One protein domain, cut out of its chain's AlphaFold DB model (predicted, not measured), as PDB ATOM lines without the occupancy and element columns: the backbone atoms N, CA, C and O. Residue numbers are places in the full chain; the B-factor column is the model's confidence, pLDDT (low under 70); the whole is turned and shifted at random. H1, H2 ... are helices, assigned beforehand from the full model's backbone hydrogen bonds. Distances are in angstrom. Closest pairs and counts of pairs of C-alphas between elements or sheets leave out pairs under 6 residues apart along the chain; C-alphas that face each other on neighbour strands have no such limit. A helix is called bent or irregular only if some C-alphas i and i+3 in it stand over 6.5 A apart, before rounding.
ATOM      1  N   TRP A 177     -36.582  36.268 -15.118       85.56
ATOM      2  CA  TRP A 177     -36.067  35.458 -16.219       85.56
ATOM      3  C   TRP A 177     -35.115  36.245 -17.117       85.56
ATOM      4  O   TRP A 177     -34.073  35.714 -17.481       85.56
ATOM      5  N   ALA A 178     -35.405  37.511 -17.425       85.25
ATOM      6  CA  ALA A 178     -34.519  38.350 -18.233       85.25
ATOM      7  C   ALA A 178     -33.159  38.594 -17.549       85.25
ATOM      8  O   ALA A 178     -32.114  38.457 -18.184       85.25
ATOM      9  N   MET A 179     -33.149  38.874 -16.240       84.38
ATOM     10  CA  MET A 179     -31.904  38.992 -15.464       84.38
ATOM     11  C   MET A 179     -31.126  37.677 -15.413       84.38
ATOM     12  O   MET A 179     -29.903  37.661 -15.576       84.38
ATOM     13  N   GLN A 180     -31.839  36.568 -15.205       89.31
ATOM     14  CA  GLN A 180     -31.250  35.235 -15.182       89.31
ATOM     15  C   GLN A 180     -30.652  34.863 -16.546       89.31
ATOM     16  O   GLN A 180     -29.573  34.274 -16.594       89.31
ATOM     17  N   GLN A 181     -31.308  35.258 -17.639       89.50
ATOM     18  CA  GLN A 181     -30.855  35.032 -19.008       89.50
ATOM     19  C   GLN A 181     -29.535  35.759 -19.272       89.50
ATOM     20  O   GLN A 181     -28.550  35.113 -19.628       89.50
ATOM     21  N   ILE A 182     -29.486  37.069 -18.995       86.38
ATOM     22  CA  ILE A 182     -28.280  37.902 -19.136       86.38
ATOM     23  C   ILE A 182     -27.122  37.291 -18.334       86.38
ATOM     24  O   ILE A 182     -26.002  37.158 -18.825       86.38
ATOM     25  N   LYS A 183     -27.390  36.846 -17.103       87.19
ATOM     26  CA  LYS A 183     -26.377  36.178 -16.283       87.19
ATOM     27  C   LYS A 183     -25.899  34.860 -16.910       87.19
ATOM     28  O   LYS A 183     -24.696  34.625 -16.981       87.19
ATOM     29  N   SER A 184     -26.818  34.004 -17.347       89.88
ATOM     30  CA  SER A 184     -26.480  32.691 -17.913       89.88
ATOM     31  C   SER A 184     -25.673  32.791 -19.209       89.88
ATOM     32  O   SER A 184     -24.765  31.995 -19.433       89.88
ATOM     33  N   GLU A 185     -25.947  33.807 -20.028       89.81
ATOM     34  CA  GLU A 185     -25.213  34.082 -21.260       89.81
ATOM     35  C   GLU A 185     -23.768  34.511 -20.967       89.81
ATOM     36  O   GLU A 185     -22.833  34.016 -21.593       89.81
ATOM     37  N   MET A 186     -23.564  35.362 -19.956       83.56
ATOM     38  CA  MET A 186     -22.226  35.743 -19.491       83.56
ATOM     39  C   MET A 186     -21.434  34.531 -18.987       83.56
ATOM     40  O   MET A 186     -20.260  34.366 -19.330       83.56
ATOM     41  N   ASP A 187     -22.079  33.670 -18.198       86.06
ATOM     42  CA  ASP A 187     -21.453  32.457 -17.676       86.06
ATOM     43  C   ASP A 187     -21.056  31.507 -18.829       86.06
ATOM     44  O   ASP A 187     -19.950  30.962 -18.832       86.06
ATOM     45  N   ALA A 188     -21.905  31.365 -19.856       90.25
ATOM     46  CA  ALA A 188     -21.614  30.556 -21.041       90.25
ATOM     47  C   ALA A 188     -20.436  31.106 -21.864       90.25
ATOM     48  O   ALA A 188     -19.551  30.350 -22.274       90.25
ATOM     49  N   GLU A 189     -20.376  32.421 -22.078       87.00
ATOM     50  CA  GLU A 189     -19.273  33.031 -22.824       87.00
ATOM     51  C   GLU A 189     -17.936  32.973 -22.086       87.00
ATOM     52  O   GLU A 189     -16.896  32.742 -22.709       87.00
ATOM     53  N   CYS A 190     -17.952  33.092 -20.758       86.00
ATOM     54  CA  CYS A 190     -16.761  32.891 -19.938       86.00
ATOM     55  C   CYS A 190     -16.210  31.466 -20.107       86.00
ATOM     56  O   CYS A 190     -15.012  31.273 -20.331       86.00
ATOM     57  N   MET A 191     -17.092  30.461 -20.100       87.31
ATOM     58  CA  MET A 191     -16.707  29.064 -20.317       87.31
ATOM     59  C   MET A 191     -16.140  28.825 -21.724       87.31
ATOM     60  O   MET A 191     -15.154  28.099 -21.868       87.31
ATOM     61  N   ASN A 192     -16.689  29.484 -22.748       89.56
ATOM     62  CA  ASN A 192     -16.161  29.412 -24.114       89.56
ATOM     63  C   ASN A 192     -14.750  30.012 -24.225       89.56
ATOM     64  O   ASN A 192     -13.864  29.395 -24.819       89.56
ATOM     65  N   LEU A 193     -14.506  31.171 -23.607       86.19
ATOM     66  CA  LEU A 193     -13.180  31.803 -23.588       86.19
ATOM     67  C   LEU A 193     -12.141  30.933 -22.861       86.19
ATOM     68  O   LEU A 193     -11.009  30.801 -23.327       86.19
ATOM     69  N   ILE A 194     -12.533  30.281 -21.762       86.88
ATOM     70  CA  ILE A 194     -11.676  29.324 -21.043       86.88
ATOM     71  C   ILE A 194     -11.328  28.126 -21.939       86.88
ATOM     72  O   ILE A 194     -10.179  27.676 -21.953       86.88
ATOM     73  N   HIS A 195     -12.293  27.613 -22.704       88.94
ATOM     74  CA  HIS A 195     -12.066  26.500 -23.625       88.94
ATOM     75  C   HIS A 195     -11.106  26.876 -24.764       88.94
ATOM     76  O   HIS A 195     -10.180  26.121 -25.067       88.94
ATOM     77  N   GLU A 196     -11.268  28.059 -25.360       86.94
ATOM     78  CA  GLU A 196     -10.347  28.566 -26.385       86.94
ATOM     79  C   GLU A 196      -8.918  28.752 -25.850       86.94
ATOM     80  O   GLU A 196      -7.954  28.408 -26.536       86.94
ATOM     81  N   GLY A 197      -8.772  29.242 -24.613       85.44
ATOM     82  CA  GLY A 197      -7.472  29.357 -23.950       85.44
ATOM     83  C   GLY A 197      -6.773  28.003 -23.799       85.44
ATOM     84  O   GLY A 197      -5.606  27.865 -24.167       85.44
ATOM     85  N   ARG A 198      -7.505  26.974 -23.348       86.88
ATOM     86  CA  ARG A 198      -6.979  25.603 -23.204       86.88
ATOM     87  C   ARG A 198      -6.578  24.973 -24.539       86.88
ATOM     88  O   ARG A 198      -5.570  24.271 -24.605       86.88
ATOM     89  N   LEU A 199      -7.333  25.232 -25.608       86.12
ATOM     90  CA  LEU A 199      -7.008  24.731 -26.947       86.12
ATOM     91  C   LEU A 199      -5.663  25.284 -27.443       86.12
ATOM     92  O   LEU A 199      -4.858  24.560 -28.026       86.12
ATOM     93  N   LEU A 200      -5.381  26.555 -27.160       78.06
ATOM     94  CA  LEU A 200      -4.117  27.180 -27.542       78.06
ATOM     95  C   LEU A 200      -2.943  26.797 -26.655       78.06
ATOM     96  O   LEU A 200      -1.823  26.703 -27.159       78.06
ATOM     97  N   GLU A 201      -3.173  26.521 -25.373       81.00
ATOM     98  CA  GLU A 201      -2.157  25.873 -24.540       81.00
ATOM     99  C   GLU A 201      -1.759  24.507 -25.114       81.00
ATOM    100  O   GLU A 201      -0.566  24.211 -25.206       81.00
ATOM    101  N   ALA A 202      -2.723  23.714 -25.596       82.38
ATOM    102  CA  ALA A 202      -2.442  22.439 -26.256       82.38
ATOM    103  C   ALA A 202      -1.645  22.614 -27.567       82.38
ATOM    104  O   ALA A 202      -0.651  21.915 -27.775       82.38
ATOM    105  N   GLU A 203      -1.990  23.595 -28.415       77.56
ATOM    106  CA  GLU A 203      -1.223  23.908 -29.638       77.56
ATOM    107  C   GLU A 203       0.214  24.382 -29.349       77.56
ATOM    108  O   GLU A 203       1.147  24.097 -30.106       77.56
ATOM    109  N   LEU A 204       0.416  25.131 -28.262       68.56
ATOM    110  CA  LEU A 204       1.737  25.610 -27.852       68.56
ATOM    111  C   LEU A 204       2.560  24.518 -27.148       68.56
ATOM    112  O   LEU A 204       3.792  24.556 -27.219       68.56
ATOM    113  N   SER A 205       1.912  23.531 -26.532       70.81
ATOM    114  CA  SER A 205       2.564  22.354 -25.944       70.81
ATOM    115  C   SER A 205       3.008  21.345 -27.015       70.81
ATOM    116  O   SER A 205       4.128  20.846 -26.973       70.81
ATOM    117  N   LEU A 225      16.071  31.357 -30.764       68.62
ATOM    118  CA  LEU A 225      15.637  32.662 -30.253       68.62
ATOM    119  C   LEU A 225      14.560  33.300 -31.152       68.62
ATOM    120  O   LEU A 225      13.569  33.841 -30.650       68.62
ATOM    121  N   ARG A 226      14.693  33.180 -32.485       74.06
ATOM    122  CA  ARG A 226      13.675  33.636 -33.453       74.06
ATOM    123  C   ARG A 226      12.367  32.839 -33.336       74.06
ATOM    124  O   ARG A 226      11.301  33.457 -33.354       74.06
ATOM    125  N   LYS A 227      12.417  31.510 -33.154       76.19
ATOM    126  CA  LYS A 227      11.232  30.643 -32.950       76.19
ATOM    127  C   LYS A 227      10.487  31.002 -31.656       76.19
ATOM    128  O   LYS A 227       9.275  31.216 -31.687       76.19
ATOM    129  N   ARG A 228      11.209  31.199 -30.544       76.81
ATOM    130  CA  ARG A 228      10.643  31.661 -29.258       76.81
ATOM    131  C   ARG A 228      10.007  33.053 -29.369       76.81
ATOM    132  O   ARG A 228       8.901  33.261 -28.875       76.81
ATOM    133  N   LYS A 229      10.654  33.993 -30.071       82.25
ATOM    134  CA  LYS A 229      10.112  35.346 -30.306       82.25
ATOM    135  C   LYS A 229       8.827  35.322 -31.147       82.25
ATOM    136  O   LYS A 229       7.906  36.076 -30.850       82.25
ATOM    137  N   ARG A 230       8.733  34.444 -32.156       83.06
ATOM    138  CA  ARG A 230       7.509  34.245 -32.961       83.06
ATOM    139  C   ARG A 230       6.360  33.663 -32.132       83.06
ATOM    140  O   ARG A 230       5.253  34.180 -32.214       83.06
ATOM    141  N   ARG A 231       6.630  32.656 -31.291       82.06
ATOM    142  CA  ARG A 231       5.633  32.078 -30.368       82.06
ATOM    143  C   ARG A 231       5.082  33.115 -29.390       82.06
ATOM    144  O   ARG A 231       3.872  33.209 -29.235       82.06
ATOM    145  N   ARG A 232       5.957  33.945 -28.808       85.06
ATOM    146  CA  ARG A 232       5.551  35.037 -27.907       85.06
ATOM    147  C   ARG A 232       4.630  36.045 -28.598       85.06
ATOM    148  O   ARG A 232       3.600  36.379 -28.036       85.06
ATOM    149  N   LYS A 233       4.959  36.468 -29.824       88.69
ATOM    150  CA  LYS A 233       4.098  37.366 -30.614       88.69
ATOM    151  C   LYS A 233       2.755  36.729 -30.986       88.69
ATOM    152  O   LYS A 233       1.739  37.406 -30.959       88.69
ATOM    153  N   LYS A 234       2.742  35.431 -31.322       87.75
ATOM    154  CA  LYS A 234       1.498  34.691 -31.603       87.75
ATOM    155  C   LYS A 234       0.597  34.642 -30.362       87.75
ATOM    156  O   LYS A 234      -0.600  34.865 -30.484       87.75
ATOM    157  N   LEU A 235       1.181  34.397 -29.187       88.12
ATOM    158  CA  LEU A 235       0.465  34.419 -27.910       88.12
ATOM    159  C   LEU A 235      -0.059  35.822 -27.571       88.12
ATOM    160  O   LEU A 235      -1.200  35.952 -27.157       88.12
ATOM    161  N   GLU A 236       0.744  36.864 -27.778       89.06
ATOM    162  CA  GLU A 236       0.357  38.260 -27.534       89.06
ATOM    163  C   GLU A 236      -0.851  38.679 -28.381       89.06
ATOM    164  O   GLU A 236      -1.851  39.122 -27.825       89.06
ATOM    165  N   LEU A 237      -0.818  38.419 -29.693       89.31
ATOM    166  CA  LEU A 237      -1.947  38.683 -30.597       89.31
ATOM    167  C   LEU A 237      -3.192  37.866 -30.234       89.31
ATOM    168  O   LEU A 237      -4.321  38.336 -30.377       89.31
ATOM    169  N   PHE A 238      -3.002  36.628 -29.773       89.69
ATOM    170  CA  PHE A 238      -4.119  35.817 -29.311       89.69
ATOM    171  C   PHE A 238      -4.745  36.387 -28.032       89.69
ATOM    172  O   PHE A 238      -5.963  36.541 -27.974       89.69
ATOM    173  N   MET A 239      -3.928  36.731 -27.033       87.88
ATOM    174  CA  MET A 239      -4.406  37.330 -25.787       87.88
ATOM    175  C   MET A 239      -5.095  38.667 -26.048       87.88
ATOM    176  O   MET A 239      -6.150  38.915 -25.477       87.88
ATOM    177  N   GLU A 240      -4.559  39.498 -26.941       91.75
ATOM    178  CA  GLU A 240      -5.187  40.751 -27.366       91.75
ATOM    179  C   GLU A 240      -6.571  40.504 -27.987       91.75
ATOM    180  O   GLU A 240      -7.554  41.118 -27.572       91.75
ATOM    181  N   LYS A 241      -6.695  39.530 -28.899       91.75
ATOM    182  CA  LYS A 241      -7.987  39.138 -29.490       91.75
ATOM    183  C   LYS A 241      -8.963  38.563 -28.456       91.75
ATOM    184  O   LYS A 241     -10.173  38.771 -28.556       91.75
ATOM    185  N   MET A 242      -8.467  37.796 -27.490       88.19
ATOM    186  CA  MET A 242      -9.276  37.202 -26.427       88.19
ATOM    187  C   MET A 242      -9.782  38.273 -25.453       88.19
ATOM    188  O   MET A 242     -10.980  38.342 -25.192       88.19
ATOM    189  N   MET A 243      -8.898  39.151 -24.974       89.44
ATOM    190  CA  MET A 243      -9.252  40.261 -24.086       89.44
ATOM    191  C   MET A 243     -10.163  41.270 -24.779       89.44
ATOM    192  O   MET A 243     -11.123  41.724 -24.168       89.44
ATOM    193  N   GLY A 244      -9.928  41.571 -26.060       92.62
ATOM    194  CA  GLY A 244     -10.813  42.432 -26.845       92.62
ATOM    195  C   GLY A 244     -12.247  41.902 -26.888       92.62
ATOM    196  O   GLY A 244     -13.182  42.659 -26.637       92.62
ATOM    197  N   ARG A 245     -12.427  40.591 -27.105       91.00
ATOM    198  CA  ARG A 245     -13.751  39.946 -27.050       91.00
ATOM    199  C   ARG A 245     -14.367  39.981 -25.652       91.00
ATOM    200  O   ARG A 245     -15.549  40.283 -25.533       91.00
ATOM    201  N   LEU A 246     -13.582  39.718 -24.603       87.19
ATOM    202  CA  LEU A 246     -14.069  39.746 -23.220       87.19
ATOM    203  C   LEU A 246     -14.550  41.146 -22.821       87.19
ATOM    204  O   LEU A 246     -15.634  41.281 -22.260       87.19
ATOM    205  N   ILE A 247     -13.779  42.185 -23.152       90.50
ATOM    206  CA  ILE A 247     -14.131  43.581 -22.867       90.50
ATOM    207  C   ILE A 247     -15.394  43.979 -23.635       90.50
ATOM    208  O   ILE A 247     -16.323  44.514 -23.035       90.50
ATOM    209  N   GLN A 248     -15.463  43.667 -24.933       90.88
ATOM    210  CA  GLN A 248     -16.644  43.951 -25.752       90.88
ATOM    211  C   GLN A 248     -17.892  43.253 -25.216       90.88
ATOM    212  O   GLN A 248     -18.946  43.882 -25.108       90.88
ATOM    213  N   LYS A 249     -17.784  41.973 -24.834       88.44
ATOM    214  CA  LYS A 249     -18.923  41.265 -24.259       88.44
ATOM    215  C   LYS A 249     -19.336  41.867 -22.925       88.44
ATOM    216  O   LYS A 249     -20.521  42.100 -22.705       88.44
ATOM    217  N   GLN A 250     -18.378  42.128 -22.040       87.94
ATOM    218  CA  GLN A 250     -18.660  42.728 -20.741       87.94
ATOM    219  C   GLN A 250     -19.392  44.068 -20.901       87.94
ATOM    220  O   GLN A 250     -20.385  44.314 -20.219       87.94
ATOM    221  N   GLU A 251     -18.950  44.907 -21.840       92.38
ATOM    222  CA  GLU A 251     -19.604  46.173 -22.162       92.38
ATOM    223  C   GLU A 251     -21.024  45.973 -22.710       92.38
ATOM    224  O   GLU A 251     -21.960  46.621 -22.238       92.38
ATOM    225  N   GLN A 252     -21.217  45.035 -23.643       91.88
ATOM    226  CA  GLN A 252     -22.534  44.703 -24.192       91.88
ATOM    227  C   GLN A 252     -23.516  44.268 -23.094       91.88
ATOM    228  O   GLN A 252     -24.646  44.757 -23.045       91.88
ATOM    229  N   MET A 253     -23.083  43.388 -22.191       85.94
ATOM    230  CA  MET A 253     -23.930  42.868 -21.113       85.94
ATOM    231  C   MET A 253     -24.250  43.939 -20.072       85.94
ATOM    232  O   MET A 253     -25.388  44.042 -19.614       85.94
ATOM    233  N   HIS A 254     -23.278  44.787 -19.725       88.00
ATOM    234  CA  HIS A 254     -23.527  45.926 -18.847       88.00
ATOM    235  C   HIS A 254     -24.504  46.921 -19.470       88.00
ATOM    236  O   HIS A 254     -25.386  47.423 -18.776       88.00
ATOM    237  N   LYS A 255     -24.397  47.171 -20.778       94.12
ATOM    238  CA  LYS A 255     -25.343  48.028 -21.495       94.12
ATOM    239  C   LYS A 255     -26.765  47.466 -21.426       94.12
ATOM    240  O   LYS A 255     -27.680  48.193 -21.053       94.12
ATOM    241  N   GLN A 256     -26.941  46.170 -21.690       92.19
ATOM    242  CA  GLN A 256     -28.246  45.505 -21.580       92.19
ATOM    243  C   GLN A 256     -28.820  45.566 -20.158       92.19
ATOM    244  O   GLN A 256     -30.015  45.812 -19.980       92.19
ATOM    245  N   LEU A 257     -27.974  45.381 -19.140       89.88
ATOM    246  CA  LEU A 257     -28.381  45.498 -17.742       89.88
ATOM    247  C   LEU A 257     -28.862  46.918 -17.413       89.88
ATOM    248  O   LEU A 257     -29.919  47.074 -16.802       89.88
ATOM    249  N   MET A 258     -28.119  47.945 -17.834       94.06
ATOM    250  CA  MET A 258     -28.492  49.344 -17.603       94.06
ATOM    251  C   MET A 258     -29.800  49.701 -18.311       94.06
ATOM    252  O   MET A 258     -30.705  50.233 -17.674       94.06
ATOM    253  N   GLU A 259     -29.963  49.320 -19.580       93.69
ATOM    254  CA  GLU A 259     -31.212  49.533 -20.325       93.69
ATOM    255  C   GLU A 259     -32.413  48.859 -19.646       93.69
ATOM    256  O   GLU A 259     -33.521  49.404 -19.622       93.69
ATOM    257  N   MET A 260     -32.204  47.669 -19.078       88.81
ATOM    258  CA  MET A 260     -33.232  46.961 -18.325       88.81
ATOM    259  C   MET A 260     -33.584  47.682 -17.021       88.81
ATOM    260  O   MET A 260     -34.768  47.885 -16.758       88.81
ATOM    261  N   ILE A 261     -32.593  48.110 -16.235       90.62
ATOM    262  CA  ILE A 261     -32.820  48.867 -14.994       90.62
ATOM    263  C   ILE A 261     -33.570  50.167 -15.287       90.62
ATOM    264  O   ILE A 261     -34.578  50.449 -14.642       90.62
ATOM    265  N   GLU A 262     -33.137  50.929 -16.290       94.25
ATOM    266  CA  GLU A 262     -33.802  52.173 -16.684       94.25
ATOM    267  C   GLU A 262     -35.255  51.944 -17.104       94.25
ATOM    268  O   GLU A 262     -36.136  52.741 -16.782       94.25
ATOM    269  N   ARG A 263     -35.539  50.843 -17.808       94.25
ATOM    270  CA  ARG A 263     -36.913  50.474 -18.168       94.25
ATOM    271  C   ARG A 263     -37.767  50.206 -16.933       94.25
ATOM    272  O   ARG A 263     -38.864  50.750 -16.837       94.25
ATOM    273  N   LYS A 264     -37.253  49.439 -15.968       87.75
ATOM    274  CA  LYS A 264     -37.964  49.135 -14.713       87.75
ATOM    275  C   LYS A 264     -38.173  50.376 -13.852       87.75
ATOM    276  O   LYS A 264     -39.215  50.503 -13.212       87.75
ATOM    277  N   GLU A 265     -37.213  51.291 -13.865       90.00
ATOM    278  CA  GLU A 265     -37.335  52.579 -13.193       90.00
ATOM    279  C   GLU A 265     -38.476  53.403 -13.797       90.00
ATOM    280  O   GLU A 265     -39.355  53.851 -13.065       90.00
ATOM    281  N   ARG A 266     -38.541  53.512 -15.132       94.56
ATOM    282  CA  ARG A 266     -39.647  54.197 -15.822       94.56
ATOM    283  C   ARG A 266     -41.006  53.605 -15.456       94.56
ATOM    284  O   ARG A 266     -41.933  54.344 -15.141       94.56
ATOM    285  N   GLU A 267     -41.127  52.280 -15.446       91.31
ATOM    286  CA  GLU A 267     -42.374  51.613 -15.053       91.31
ATOM    287  C   GLU A 267     -42.761  51.890 -13.593       91.31
ATOM    288  O   GLU A 267     -43.946  52.020 -13.279       91.31
ATOM    289  N   ARG A 268     -41.779  51.964 -12.685       92.19
ATOM    290  CA  ARG A 268     -42.023  52.320 -11.284       92.19
ATOM    291  C   ARG A 268     -42.522  53.751 -11.160       92.19
ATOM    292  O   ARG A 268     -43.551  53.953 -10.522       92.19
ATOM    293  N   VAL A 269     -41.838  54.695 -11.800       93.69
ATOM    294  CA  VAL A 269     -42.206  56.114 -11.785       93.69
ATOM    295  C   VAL A 269     -43.631  56.308 -12.297       93.69
ATOM    296  O   VAL A 269     -44.427  56.928 -11.605       93.69
ATOM    297  N   ILE A 270     -44.009  55.686 -13.420       95.50
ATOM    298  CA  ILE A 270     -45.378  55.782 -13.960       95.50
ATOM    299  C   ILE A 270     -46.424  55.297 -12.942       95.50
ATOM    300  O   ILE A 270     -47.451  55.948 -12.746       95.50
ATOM    301  N   ARG A 271     -46.176  54.166 -12.265       93.56
ATOM    302  CA  ARG A 271     -47.095  53.635 -11.243       93.56
ATOM    303  C   ARG A 271     -47.193  54.548 -10.021       93.56
ATOM    304  O   ARG A 271     -48.289  54.763  -9.506       93.56
ATOM    305  N   GLU A 272     -46.066  55.078  -9.561       92.12
ATOM    306  CA  GLU A 272     -46.019  56.003  -8.427       92.12
ATOM    307  C   GLU A 272     -46.707  57.332  -8.752       92.12
ATOM    308  O   GLU A 272     -47.463  57.845  -7.928       92.12
ATOM    309  N   GLU A 273     -46.506  57.866  -9.955       94.56
ATOM    310  CA  GLU A 273     -47.157  59.085 -10.433       94.56
ATOM    311  C   GLU A 273     -48.667  58.896 -10.583       94.56
ATOM    312  O   GLU A 273     -49.427  59.734 -10.101       94.56
ATOM    313  N   ALA A 274     -49.116  57.775 -11.154       95.38
ATOM    314  CA  ALA A 274     -50.539  57.449 -11.248       95.38
ATOM    315  C   ALA A 274     -51.190  57.359  -9.857       95.38
ATOM    316  O   ALA A 274     -52.242  57.955  -9.612       95.38
ATOM    317  N   TRP A 275     -50.531  56.680  -8.912       92.06
ATOM    318  CA  TRP A 275     -51.001  56.592  -7.529       92.06
ATOM    319  C   TRP A 275     -51.018  57.958  -6.833       92.06
ATOM    320  O   TRP A 275     -51.979  58.310  -6.147       92.06
TER     321      TRP A 275
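This is residues 177 to 205 and 225 to 275 of the 392 residues of an uncharacterized protein of Nyssa sinensis (UniProt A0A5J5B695). One very long helix, H2, makes the longest axis of the model, and a shorter helix, H1, packs along its side, the two nearly parallel in line and running opposite ways. H2 is the longer of the two and sticks out past H1 at both ends, with residues 225 to 230 at one end and residues 262 to 275 at the other standing free. The printed part has 80 residues with two named helices, in the order H1, H2 along the chain, and no named strand; its class is all helix. The whole is extended, with a radius of gyration of the C-alphas of 20.3 A, and is a rod spanning 74 by 19 by 7 A.

H2 is residues 225 to 275, 74.4 A from first to last C-alpha; it begins with C-alpha 225 at (15.637, 32.662, -30.253) and ends with C-alpha 275 at (-51.001, 56.592, -7.529). H1 is residues 177 to 205, 41.9 A from first to last C-alpha, and begins with C-alpha 177 at (-36.067, 35.458, -16.219). Neither helix is bent.

H2 and H1 touch, with 8 pairs of C-alphas within 8 A. Their closest C-alphas, those of Met 253 and Ile 182, are 6.9 A apart. Their lines stand at a shallow tilt of 2 degrees, and they run opposite ways. Their centres are 13.5 A apart. In H1 and H2 every O i to N i+4 pair is within hydrogen-bond range.

The two C-alphas farthest apart are those of Leu 225 and Trp 275, at 74.4 A. Without the stretches that stand free, the body has 60 residues and spans 45 by 17 by 6 A. The link from H1 to H2 runs across the cut: residues 206 to 224 are not printed, and C-alphas 205 and 225 are 17.2 A apart. The mean pLDDT of the printed part is 87.5, and residues 204 and 225 are under 70.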